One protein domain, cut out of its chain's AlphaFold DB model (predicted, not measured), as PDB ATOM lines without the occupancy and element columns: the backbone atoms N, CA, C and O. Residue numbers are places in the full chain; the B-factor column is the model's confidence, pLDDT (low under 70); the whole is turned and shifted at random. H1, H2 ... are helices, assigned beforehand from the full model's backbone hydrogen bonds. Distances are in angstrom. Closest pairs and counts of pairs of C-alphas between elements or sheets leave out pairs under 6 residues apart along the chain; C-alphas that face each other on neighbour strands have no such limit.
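AT A GLANCE: This is residues 2 to 87 of the 254 residues of an uncharacterized protein of Talaromyces marneffei (strain ATCC 18224 / CBS 334.59 / QM 7333) (UniProt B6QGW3). A long helix, H1, meets the shorter H3 partway along, near H3's last residues, and the two spread apart as a V whose open side is spanned by the small H2. H4 folds back along H3 as a helical hairpin, and the small H5 also packs on H3, while residues 2 to 10 of H1 stick out as an arm. The printed part has 86 residues, with five named helices in the order H1 to H5 and no named strand: all helix. It is only just loose, close to compact, with a radius of gyration of the C-alphas of 14.5 A; it spans 50 by 23 by 21 A.

HOW THE PARTS SIT: H1, residues 2 to 30, touches H3, residues 44 to 63, with its residues 15 to 22 alone, opposite ways at a steep tilt of 49 degrees; the closest C-alphas are those of Tyr 15 and Ala 60, 4.8 A apart. H2, residues 35 to 41, is close to H1 but not clearly touching, about perpendicular at 89 degrees, with Ile 29 and Ile 35 the closest C-alphas at 6.7 A. H3, the hub, touches H4, residues 67 to 77, opposite ways at a shallow tilt of 18 degrees; the closest C-alphas are those of Val 61 and Val 70, 6.5 A apart. H3 also touches H5, residues 83 to 87, the closest C-alphas being those of His 51 and Ala 85 at 5.9 A. H1 and H4 are apart. Each O i to N i+4 pair is within hydrogen-bond range in H1, H3, H4 and H5, and 2 of 3 are in H2.

IN THESE COORDINATES: H1 runs 42.4 A from C-alpha 2 at (166.500, 162.444, 100.285), H3 29.0 A, and H4 15.1 A. H5 ends at C-alpha 87, (142.565, 136.302, 104.172).

THE WHOLE: The C-alphas of Ala 2 and Asp 37 are the two farthest apart, 49.8 A. The printed part has no cut, and its four links are tight. pLDDT is under 70 at residues 2 to 8, 32 to 44, 71 to 72 and 74 to 87.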
ATOM      1  N   ALA A   2     166.343 162.748 101.724       40.84
ATOM      2  CA  ALA A   2     166.500 162.444 100.285       40.84
ATOM      3  C   ALA A   2     166.437 160.944  99.890       40.84
ATOM      4  O   ALA A   2     165.873 160.598  98.856       40.84
ATOM      5  N   ARG A   3     166.966 160.026 100.719       40.19
ATOM      6  CA  ARG A   3     166.877 158.569 100.461       40.19
ATOM      7  C   ARG A   3     165.453 158.015 100.604       40.19
ATOM      8  O   ARG A   3     165.071 157.144  99.834       40.19
ATOM      9  N   ALA A   4     164.668 158.548 101.544       47.62
ATOM     10  CA  ALA A   4     163.269 158.162 101.734       47.62
ATOM     11  C   ALA A   4     162.400 158.648 100.564       47.62
ATOM     12  O   ALA A   4     161.629 157.860 100.031       47.62
ATOM     13  N   ALA A   5     162.619 159.884 100.094       53.22
ATOM     14  CA  ALA A   5     161.937 160.446  98.924       53.22
ATOM     15  C   ALA A   5     162.218 159.652  97.629       53.22
ATOM     16  O   ALA A   5     161.304 159.357  96.862       53.22
ATOM     17  N   LYS A   6     163.472 159.228  97.415       59.00
ATOM     18  CA  LYS A   6     163.855 158.392  96.264       59.00
ATOM     19  C   LYS A   6     163.264 156.977  96.343       59.00
ATOM     20  O   LYS A   6     162.897 156.402  95.327       59.00
ATOM     21  N   SER A   7     163.139 156.420  97.549       63.78
ATOM     22  CA  SER A   7     162.498 155.118  97.773       63.78
ATOM     23  C   SER A   7     160.980 155.169  97.565       63.78
ATOM     24  O   SER A   7     160.425 154.234  96.990       63.78
ATOM     25  N   THR A   8     160.311 156.256  97.962       66.88
ATOM     26  CA  THR A   8     158.879 156.458  97.691       66.88
ATOM     27  C   THR A   8     158.584 156.627  96.202       66.88
ATOM     28  O   THR A   8     157.577 156.112  95.727       66.88
ATOM     29  N   ASP A   9     159.476 157.273  95.450       74.69
ATOM     30  CA  ASP A   9     159.332 157.491  94.005       74.69
ATOM     31  C   ASP A   9     159.442 156.173  93.207       74.69
ATOM     32  O   ASP A   9     158.596 155.843  92.369       74.69
ATOM     33  N   ILE A  10     160.407 155.322  93.577       80.75
ATOM     34  CA  ILE A  10     160.553 153.965  93.022       80.75
ATOM     35  C   ILE A  10     159.337 153.094  93.371       80.75
ATOM     36  O   ILE A  10     158.802 152.400  92.507       80.75
ATOM     37  N   LYS A  11     158.870 153.146  94.627       83.19
ATOM     38  CA  LYS A  11     157.707 152.371  95.088       83.19
ATOM     39  C   LYS A  11     156.419 152.801  94.373       83.19
ATOM     40  O   LYS A  11     155.629 151.952  93.970       83.19
ATOM     41  N   THR A  12     156.248 154.100  94.138       85.56
ATOM     42  CA  THR A  12     155.120 154.649  93.370       85.56
ATOM     43  C   THR A  12     155.150 154.166  91.922       85.56
ATOM     44  O   THR A  12     154.143 153.676  91.414       85.56
ATOM     45  N   THR A  13     156.320 154.221  91.282       87.25
ATOM     46  CA  THR A  13     156.511 153.736  89.907       87.25
ATOM     47  C   THR A  13     156.178 152.246  89.783       87.25
ATOM     48  O   THR A  13     155.476 151.837  88.858       87.25
ATOM     49  N   TYR A  14     156.624 151.437  90.747       89.38
ATOM     50  CA  TYR A  14     156.318 150.008  90.791       89.38
ATOM     51  C   TYR A  14     154.810 149.742  90.898       89.38
ATOM     52  O   TYR A  14     154.265 148.976  90.106       89.38
ATOM     53  N   TYR A  15     154.106 150.404  91.819       89.31
ATOM     54  CA  TYR A  15     152.668 150.178  91.967       89.31
ATOM     55  C   TYR A  15     151.853 150.675  90.772       89.31
ATOM     56  O   TYR A  15     150.890 150.016  90.387       89.31
ATOM     57  N   LEU A  16     152.268 151.762  90.113       87.31
ATOM     58  CA  LEU A  16     151.660 152.172  88.843       87.31
ATOM     59  C   LEU A  16     151.811 151.077  87.777       87.31
ATOM     60  O   LEU A  16     150.836 150.725  87.111       87.31
ATOM     61  N   MET A  17     152.990 150.461  87.671       88.19
ATOM     62  CA  MET A  17     153.205 149.327  86.769       88.19
ATOM     63  C   MET A  17     152.298 148.135  87.115       88.19
ATOM     64  O   MET A  17     151.712 147.539  86.210       88.19
ATOM     65  N   VAL A  18     152.139 147.803  88.401       86.69
ATOM     66  CA  VAL A  18     151.239 146.725  88.854       86.69
ATOM     67  C   VAL A  18     149.790 147.007  88.446       86.69
ATOM     68  O   VAL A  18     149.135 146.118  87.899       86.69
ATOM     69  N   THR A  19     149.298 148.239  88.625       85.88
ATOM     70  CA  THR A  19     147.927 148.602  88.217       85.88
ATOM     71  C   THR A  19     147.707 148.461  86.707       85.88
ATOM     72  O   THR A  19     146.691 147.905  86.290       85.88
ATOM     73  N   HIS A  20     148.683 148.859  85.882       84.88
ATOM     74  CA  HIS A  20     148.612 148.686  84.427       84.88
ATOM     75  C   HIS A  20     148.583 147.206  84.026       84.88
ATOM     76  O   HIS A  20     147.753 146.787  83.222       84.88
ATOM     77  N   ARG A  21     149.465 146.390  84.616       83.56
ATOM     78  CA  ARG A  21     149.533 144.949  84.331       83.56
ATOM     79  C   ARG A  21     148.249 144.229  84.722       83.56
ATOM     80  O   ARG A  21     147.787 143.371  83.975       83.56
ATOM     81  N   HIS A  22     147.650 144.599  85.851       84.50
ATOM     82  CA  HIS A  22     146.352 144.063  86.244       84.50
ATOM     83  C   HIS A  22     145.256 144.433  85.233       84.50
ATOM     84  O   HIS A  22     144.480 143.566  84.841       84.50
ATOM     85  N   ALA A  23     145.221 145.680  84.750       84.00
ATOM     86  CA  ALA A  23     144.259 146.104  83.731       84.00
ATOM     87  C   ALA A  23     144.416 145.332  82.407       84.00
ATOM     88  O   ALA A  23     143.417 144.970  81.785       84.00
ATOM     89  N   ASP A  24     145.650 145.029  81.995       82.75
ATOM     90  CA  ASP A  24     145.913 144.198  80.815       82.75
ATOM     91  C   ASP A  24     145.384 142.771  80.998       82.75
ATOM     92  O   ASP A  24     144.720 142.240  80.109       82.75
ATOM     93  N   ILE A  25     145.613 142.175  82.173       79.62
ATOM     94  CA  ILE A  25     145.090 140.849  82.526       79.62
ATOM     95  C   ILE A  25     143.558 140.855  82.516       79.62
ATOM     96  O   ILE A  25     142.954 139.972  81.914       79.62
ATOM     97  N   GLN A  26     142.917 141.864  83.113       78.19
ATOM     98  CA  GLN A  26     141.454 141.983  83.105       78.19
ATOM     99  C   GLN A  26     140.898 142.150  81.690       78.19
ATOM    100  O   GLN A  26     139.875 141.555  81.364       78.19
ATOM    101  N   ARG A  27     141.581 142.900  80.819       80.94
ATOM    102  CA  ARG A  27     141.189 143.049  79.409       80.94
ATOM    103  C   ARG A  27     141.256 141.718  78.662       80.94
ATOM    104  O   ARG A  27     140.354 141.413  77.888       80.94
ATOM    105  N   ILE A  28     142.296 140.924  78.916       76.06
ATOM    106  CA  ILE A  28     142.437 139.577  78.354       76.06
ATOM    107  C   ILE A  28     141.313 138.679  78.875       76.06
ATOM    108  O   ILE A  28     140.613 138.073  78.076       76.06
ATOM    109  N   ILE A  29     141.068 138.648  80.186       71.94
ATOM    110  CA  ILE A  29     140.002 137.836  80.793       71.94
ATOM    111  C   ILE A  29     138.621 138.230  80.246       71.94
ATOM    112  O   ILE A  29     137.846 137.357  79.877       71.94
ATOM    113  N   ALA A  30     138.337 139.529  80.122       70.56
ATOM    114  CA  ALA A  30     137.076 140.044  79.588       70.56
ATOM    115  C   ALA A  30     136.879 139.759  78.089       70.56
ATOM    116  O   ALA A  30     135.746 139.748  77.615       70.56
ATOM    117  N   SER A  31     137.962 139.522  77.337       71.81
ATOM    118  CA  SER A  31     137.876 139.106  75.931       71.81
ATOM    119  C   SER A  31     137.392 137.661  75.758       71.81
ATOM    120  O   SER A  31     136.984 137.281  74.661       71.81
ATOM    121  N   TYR A  32     137.376 136.869  76.836       64.06
ATOM    122  CA  TYR A  32     136.784 135.539  76.852       64.06
ATOM    123  C   TYR A  32     135.343 135.609  77.370       64.06
ATOM    124  O   TYR A  32     135.080 136.060  78.482       64.06
ATOM    125  N   SER A  33     134.398 135.112  76.571       51.81
ATOM    126  CA  SER A  33     132.948 135.241  76.785       51.81
ATOM    127  C   SER A  33     132.411 134.599  78.073       51.81
ATOM    128  O   SER A  33     131.254 134.820  78.419       51.81
ATOM    129  N   ASN A  34     133.211 133.786  78.773       55.88
ATOM    130  CA  ASN A  34     132.793 133.078  79.980       55.88
ATOM    131  C   ASN A  34     133.984 132.858  80.937       55.88
ATOM    132  O   ASN A  34     134.773 131.926  80.777       55.88
ATOM    133  N   ILE A  35     134.122 133.718  81.951       54.69
ATOM    134  CA  ILE A  35     135.230 133.696  82.933       54.69
ATOM    135  C   ILE A  35     135.311 132.343  83.666       54.69
ATOM    136  O   ILE A  35     136.404 131.834  83.914       54.69
ATOM    137  N   SER A  36     134.148 131.732  83.931       53.50
ATOM    138  CA  SER A  36     133.995 130.394  84.525       53.50
ATOM    139  C   SER A  36     134.739 129.307  83.742       53.50
ATOM    140  O   SER A  36     135.353 128.424  84.343       53.50
ATOM    141  N   ASP A  37     134.716 129.377  82.409       50.81
ATOM    142  CA  ASP A  37     135.353 128.372  81.558       50.81
ATOM    143  C   ASP A  37     136.871 128.574  81.518       50.81
ATOM    144  O   ASP A  37     137.615 127.605  81.623       50.81
ATOM    145  N   VAL A  38     137.362 129.818  81.502       52.78
ATOM    146  CA  VAL A  38     138.808 130.117  81.479       52.78
ATOM    147  C   VAL A  38     139.510 129.613  82.745       52.78
ATOM    148  O   VAL A  38     140.538 128.947  82.658       52.78
ATOM    149  N   THR A  39     138.930 129.842  83.927       53.66
ATOM    150  CA  THR A  39     139.497 129.363  85.204       53.66
ATOM    151  C   THR A  39     139.445 127.850  85.384       53.66
ATOM    152  O   THR A  39     140.202 127.313  86.186       53.66
ATOM    153  N   LYS A  40     138.584 127.150  84.638       53.50
ATOM    154  CA  LYS A  40     138.425 125.691  84.718       53.50
ATOM    155  C   LYS A  40     139.524 124.928  83.970       53.50
ATOM    156  O   LYS A  40     139.795 123.780  84.312       53.50
ATOM    157  N   TYR A  41     140.140 125.559  82.969       52.31
ATOM    158  CA  TYR A  41     141.221 124.989  82.152       52.31
ATOM    159  C   TYR A  41     142.598 125.591  82.455       52.31
ATOM    160  O   TYR A  41     143.593 125.183  81.857       52.31
ATOM    161  N   LEU A  42     142.664 126.565  83.366       61.22
ATOM    162  CA  LEU A  42     143.920 127.129  83.838       61.22
ATOM    163  C   LEU A  42     144.618 126.135  84.770       61.22
ATOM    164  O   LEU A  42     144.016 125.607  85.704       61.22
ATOM    165  N   ASP A  43     145.903 125.900  84.504       65.81
ATOM    166  CA  ASP A  43     146.774 125.111  85.372       65.81
ATOM    167  C   ASP A  43     146.762 125.693  86.796       65.81
ATOM    168  O   ASP A  43     146.719 126.914  86.989       65.81
ATOM    169  N   PHE A  44     146.812 124.817  87.798       65.75
ATOM    170  CA  PHE A  44     146.797 125.174  89.214       65.75
ATOM    171  C   PHE A  44     147.873 126.219  89.541       65.75
ATOM    172  O   PHE A  44     147.610 127.194  90.245       65.75
ATOM    173  N   THR A  45     149.055 126.087  88.936       71.31
ATOM    174  CA  THR A  45     150.161 127.036  89.108       71.31
ATOM    175  C   THR A  45     149.824 128.434  88.580       71.31
ATOM    176  O   THR A  45     150.250 129.433  89.155       71.31
ATOM    177  N   ILE A  46     149.036 128.544  87.506       72.75
ATOM    178  CA  ILE A  46     148.634 129.840  86.942       72.75
ATOM    179  C   ILE A  46     147.561 130.493  87.820       72.75
ATOM    180  O   ILE A  46     147.596 131.706  88.030       72.75
ATOM    181  N   LEU A  47     146.648 129.699  88.389       72.44
ATOM    182  CA  LEU A  47     145.655 130.182  89.352       72.44
ATOM    183  C   LEU A  47     146.313 130.737  90.624       72.44
ATOM    184  O   LEU A  47     145.929 131.808  91.088       72.44
ATOM    185  N   GLU A  48     147.335 130.070  91.166       73.25
ATOM    186  CA  GLU A  48     148.092 130.590  92.315       73.25
ATOM    187  C   GLU A  48     148.776 131.927  92.005       73.25
ATOM    188  O   GLU A  48     148.629 132.887  92.763       73.25
ATOM    189  N   ARG A  49     149.448 132.036  90.852       79.81
ATOM    190  CA  ARG A  49     150.073 133.298  90.420       79.81
ATOM    191  C   ARG A  49     149.053 134.403  90.196       79.81
ATOM    192  O   ARG A  49     149.318 135.558  90.520       79.81
ATOM    193  N   TYR A  50     147.873 134.065  89.688       78.56
ATOM    194  CA  TYR A  50     146.781 135.020  89.566       78.56
ATOM    195  C   TYR A  50     146.346 135.551  90.939       78.56
ATOM    196  O   TYR A  50     146.232 136.762  91.110       78.56
ATOM    197  N   HIS A  51     146.189 134.685  91.945       76.94
ATOM    198  CA  HIS A  51     145.862 135.104  93.313       76.94
ATOM    199  C   HIS A  51     146.927 136.013  93.944       76.94
ATOM    200  O   HIS A  51     146.581 136.981  94.624       76.94
ATOM    201  N   GLU A  52     148.211 135.743  93.702       81.31
ATOM    202  CA  GLU A  52     149.299 136.632  94.131       81.31
ATOM    203  C   GLU A  52     149.182 138.011  93.467       81.31
ATOM    204  O   GLU A  52     149.255 139.035  94.145       81.31
ATOM    205  N   ILE A  53     148.922 138.053  92.154       83.69
ATOM    206  CA  ILE A  53     148.715 139.303  91.406       83.69
ATOM    207  C   ILE A  53     147.526 140.094  91.965       83.69
ATOM    208  O   ILE A  53     147.607 141.318  92.051       83.69
ATOM    209  N   LEU A  54     146.443 139.424  92.373       81.75
ATOM    210  CA  LEU A  54     145.307 140.070  93.041       81.75
ATOM    211  C   LEU A  54     145.732 140.743  94.356       81.75
ATOM    212  O   LEU A  54     145.364 141.894  94.597       81.75
ATOM    213  N   CYS A  55     146.540 140.069  95.178       82.81
ATOM    214  CA  CYS A  55     147.043 140.637  96.433       82.81
ATOM    215  C   CYS A  55     147.948 141.853  96.179       82.81
ATOM    216  O   CYS A  55     147.748 142.904  96.786       82.81
ATOM    217  N   PHE A  56     148.885 141.752  95.230       86.06
ATOM    218  CA  PHE A  56     149.756 142.874  94.857       86.06
ATOM    219  C   PHE A  56     148.984 144.051  94.261       86.06
ATOM    220  O   PHE A  56     149.327 145.207  94.504       86.06
ATOM    221  N   TYR A  57     147.939 143.776  93.481       85.25
ATOM    222  CA  TYR A  57     147.075 144.820  92.951       85.25
ATOM    223  C   TYR A  57     146.334 145.550  94.072       85.25
ATOM    224  O   TYR A  57     146.341 146.778  94.095       85.25
ATOM    225  N   LEU A  58     145.749 144.825  95.030       82.75
ATOM    226  CA  LEU A  58     145.090 145.455  96.172       82.75
ATOM    227  C   LEU A  58     146.062 146.341  96.960       82.75
ATOM    228  O   LEU A  58     145.741 147.493  97.249       82.75
ATOM    229  N   GLU A  59     147.263 145.837  97.244       86.44
ATOM    230  CA  GLU A  59     148.322 146.603  97.904       86.44
ATOM    231  C   GLU A  59     148.667 147.886  97.126       86.44
ATOM    232  O   GLU A  59     148.757 148.970  97.710       86.44
ATOM    233  N   ALA A  60     148.793 147.786  95.798       85.69
ATOM    234  CA  ALA A  60     149.074 148.916  94.917       85.69
ATOM    235  C   ALA A  60     147.972 149.981  94.973       85.69
ATOM    236  O   ALA A  60     148.258 151.167  95.130       85.69
ATOM    237  N   VAL A  61     146.710 149.566  94.878       84.06
ATOM    238  CA  VAL A  61     145.552 150.468  94.879       84.06
ATOM    239  C   VAL A  61     145.378 151.139  96.246       84.06
ATOM    240  O   VAL A  61     145.087 152.336  96.293       84.06
ATOM    241  N   ILE A  62     145.628 150.422  97.347       82.00
ATOM    242  CA  ILE A  62     145.653 150.989  98.706       82.00
ATOM    243  C   ILE A  62     146.776 152.025  98.833       82.00
ATOM    244  O   ILE A  62     146.546 153.138  99.310       82.00
ATOM    245  N   TYR A  63     147.991 151.697  98.381       85.31
ATOM    246  CA  TYR A  63     149.137 152.605  98.466       85.31
ATOM    247  C   TYR A  63     148.930 153.886  97.648       85.31
ATOM    248  O   TYR A  63     149.243 154.983  98.123       85.31
ATOM    249  N   LEU A  64     148.388 153.744  96.435       86.06
ATOM    250  CA  LEU A  64     148.072 154.837  95.512       86.06
ATOM    251  C   LEU A  64     146.770 155.572  95.866       86.06
ATOM    252  O   LEU A  64     146.453 156.569  95.222       86.06
ATOM    253  N   GLN A  65     146.037 155.111  96.884       85.56
ATOM    254  CA  GLN A  65     144.793 155.717  97.373       85.56
ATOM    255  C   GLN A  65     143.676 155.776  96.316       85.56
ATOM    256  O   GLN A  65     142.862 156.698  96.278       85.56
ATOM    257  N   GLN A  66     143.619 154.772  95.441       83.81
ATOM    258  CA  GLN A  66     142.631 154.667  94.363       83.81
ATOM    259  C   GLN A  66     141.345 153.974  94.851       83.81
ATOM    260  O   GLN A  66     140.951 152.916  94.364       83.81
ATOM    261  N   TRP A  67     140.670 154.566  95.837       78.69
ATOM    262  CA  TRP A  67     139.561 153.933  96.572       78.69
ATOM    263  C   TRP A  67     138.399 153.388  95.718       78.69
ATOM    264  O   TRP A  67     137.944 152.279  96.007       78.69
ATOM    265  N   PRO A  68     137.931 154.066  94.647       75.62
ATOM    266  CA  PRO A  68     136.873 153.521  93.791       75.62
ATOM    267  C   PRO A  68     137.266 152.207  93.101       75.62
ATOM    268  O   PRO A  68     136.427 151.331  92.895       75.62
ATOM    269  N   ALA A  69     138.552 152.046  92.775       74.88
ATOM    270  CA  ALA A  69     139.064 150.824  92.170       74.88
ATOM    271  C   ALA A  69     139.136 149.672  93.183       74.88
ATOM    272  O   ALA A  69     138.946 148.527  92.783       74.88
ATOM    273  N   VAL A  70     139.335 149.960  94.480       70.38
ATOM    274  CA  VAL A  70     139.302 148.950  95.556       70.38
ATOM    275  C   VAL A  70     137.926 148.292  95.632       70.38
ATOM    276  O   VAL A  70     137.836 147.071  95.686       70.38
ATOM    277  N   GLU A  71     136.851 149.082  95.603       64.31
ATOM    278  CA  GLU A  71     135.482 148.569  95.753       64.31
ATOM    279  C   GLU A  71     135.080 147.666  94.578       64.31
ATOM    280  O   GLU A  71     134.622 146.535  94.770       64.31
ATOM    281  N   ALA A  72     135.315 148.133  93.348       67.88
ATOM    282  CA  ALA A  72     135.066 147.347  92.143       67.88
ATOM    283  C   ALA A  72     135.922 146.070  92.110       67.88
ATOM    284  O   ALA A  72     135.426 144.996  91.766       67.88
ATOM    285  N   PHE A  73     137.190 146.177  92.517       74.44
ATOM    286  CA  PHE A  73     138.103 145.048  92.590       74.44
ATOM    287  C   PHE A  73     137.666 144.017  93.614       74.44
ATOM    288  O   PHE A  73     137.627 142.842  93.283       74.44
ATOM    289  N   ILE A  74     137.305 144.418  94.832       66.12
ATOM    290  CA  ILE A  74     136.894 143.468  95.866       66.12
ATOM    291  C   ILE A  74     135.648 142.728  95.412       66.12
ATOM    292  O   ILE A  74     135.619 141.508  95.522       66.12
ATOM    293  N   LYS A  75     134.672 143.412  94.806       64.31
ATOM    294  CA  LYS A  75     133.483 142.767  94.232       64.31
ATOM    295  C   LYS A  75     133.812 141.774  93.107       64.31
ATOM    296  O   LYS A  75     133.107 140.782  92.965       64.31
ATOM    297  N   ALA A  76     134.866 142.011  92.329       64.69
ATOM    298  CA  ALA A  76     135.328 141.082  91.296       64.69
ATOM    299  C   ALA A  76     136.166 139.929  91.882       64.69
ATOM    300  O   ALA A  76     135.909 138.764  91.608       64.69
ATOM    301  N   ALA A  77     137.125 140.224  92.758       64.88
ATOM    302  CA  ALA A  77     137.959 139.248  93.455       64.88
ATOM    303  C   ALA A  77     137.130 138.329  94.363       64.88
ATOM    304  O   ALA A  77     137.517 137.193  94.625       64.88
ATOM    305  N   SER A  78     135.955 138.790  94.780       57.22
ATOM    306  CA  SER A  78     134.954 138.020  95.503       57.22
ATOM    307  C   SER A  78     134.533 136.731  94.800       57.22
ATOM    308  O   SER A  78     134.277 135.741  95.471       57.22
ATOM    309  N   SER A  79     134.507 136.689  93.465       58.19
ATOM    310  CA  SER A  79     134.164 135.468  92.721       58.19
ATOM    311  C   SER A  79     135.307 134.446  92.653       58.19
ATOM    312  O   SER A  79     135.206 133.453  91.935       58.19
ATOM    313  N   THR A  80     136.413 134.688  93.357       62.53
ATOM    314  CA  THR A  80     137.607 133.839  93.339       62.53
ATOM    315  C   THR A  80     137.530 132.757  94.420       62.53
ATOM    316  O   THR A  80     137.272 133.052  95.585       62.53
ATOM    317  N   ASN A  81     137.848 131.505  94.073       59.06
ATOM    318  CA  ASN A  81     137.793 130.344  94.981       59.06
ATOM    319  C   ASN A  81     139.012 130.202  95.927       59.06
ATOM    320  O   ASN A  81     139.342 129.091  96.338       59.06
ATOM    321  N   SER A  82     139.711 131.292  96.267       66.88
ATOM    322  CA  SER A  82     140.924 131.239  97.103       66.88
ATOM    323  C   SER A  82     140.721 131.864  98.478       66.88
ATOM    324  O   SER A  82     140.668 133.085  98.633       66.88
ATOM    325  N   ASP A  83     140.639 131.018  99.501       63.75
ATOM    326  CA  ASP A  83     140.492 131.419 100.907       63.75
ATOM    327  C   ASP A  83     141.751 132.128 101.424       63.75
ATOM    328  O   ASP A  83     141.664 133.112 102.162       63.75
ATOM    329  N   PHE A  84     142.928 131.669 100.983       67.88
ATOM    330  CA  PHE A  84     144.222 132.246 101.343       67.88
ATOM    331  C   PHE A  84     144.358 133.689 100.846       67.88
ATOM    332  O   PHE A  84     144.642 134.591 101.635       67.88
ATOM    333  N   ALA A  85     144.071 133.924  99.561       67.25
ATOM    334  CA  ALA A  85     144.119 135.263  98.979       67.25
ATOM    335  C   ALA A  85     143.128 136.205  99.670       67.25
ATOM    336  O   ALA A  85     143.468 137.341  99.987       67.25
ATOM    337  N   ARG A  86     141.917 135.723  99.978       69.50
ATOM    338  CA  ARG A  86     140.916 136.509 100.711       69.50
ATOM    339  C   ARG A  86     141.388 136.897 102.107       69.50
ATOM    340  O   ARG A  86     141.218 138.050 102.484       69.50
ATOM    341  N   SER A  87     142.013 135.982 102.850       66.00
ATOM    342  CA  SER A  87     142.565 136.302 104.172       66.00
ATOM    343  C   SER A  87     143.636 137.389 104.095       66.00
ATOM    344  O   SER A  87     143.633 138.282 104.936       66.00
TER     345      SER A  87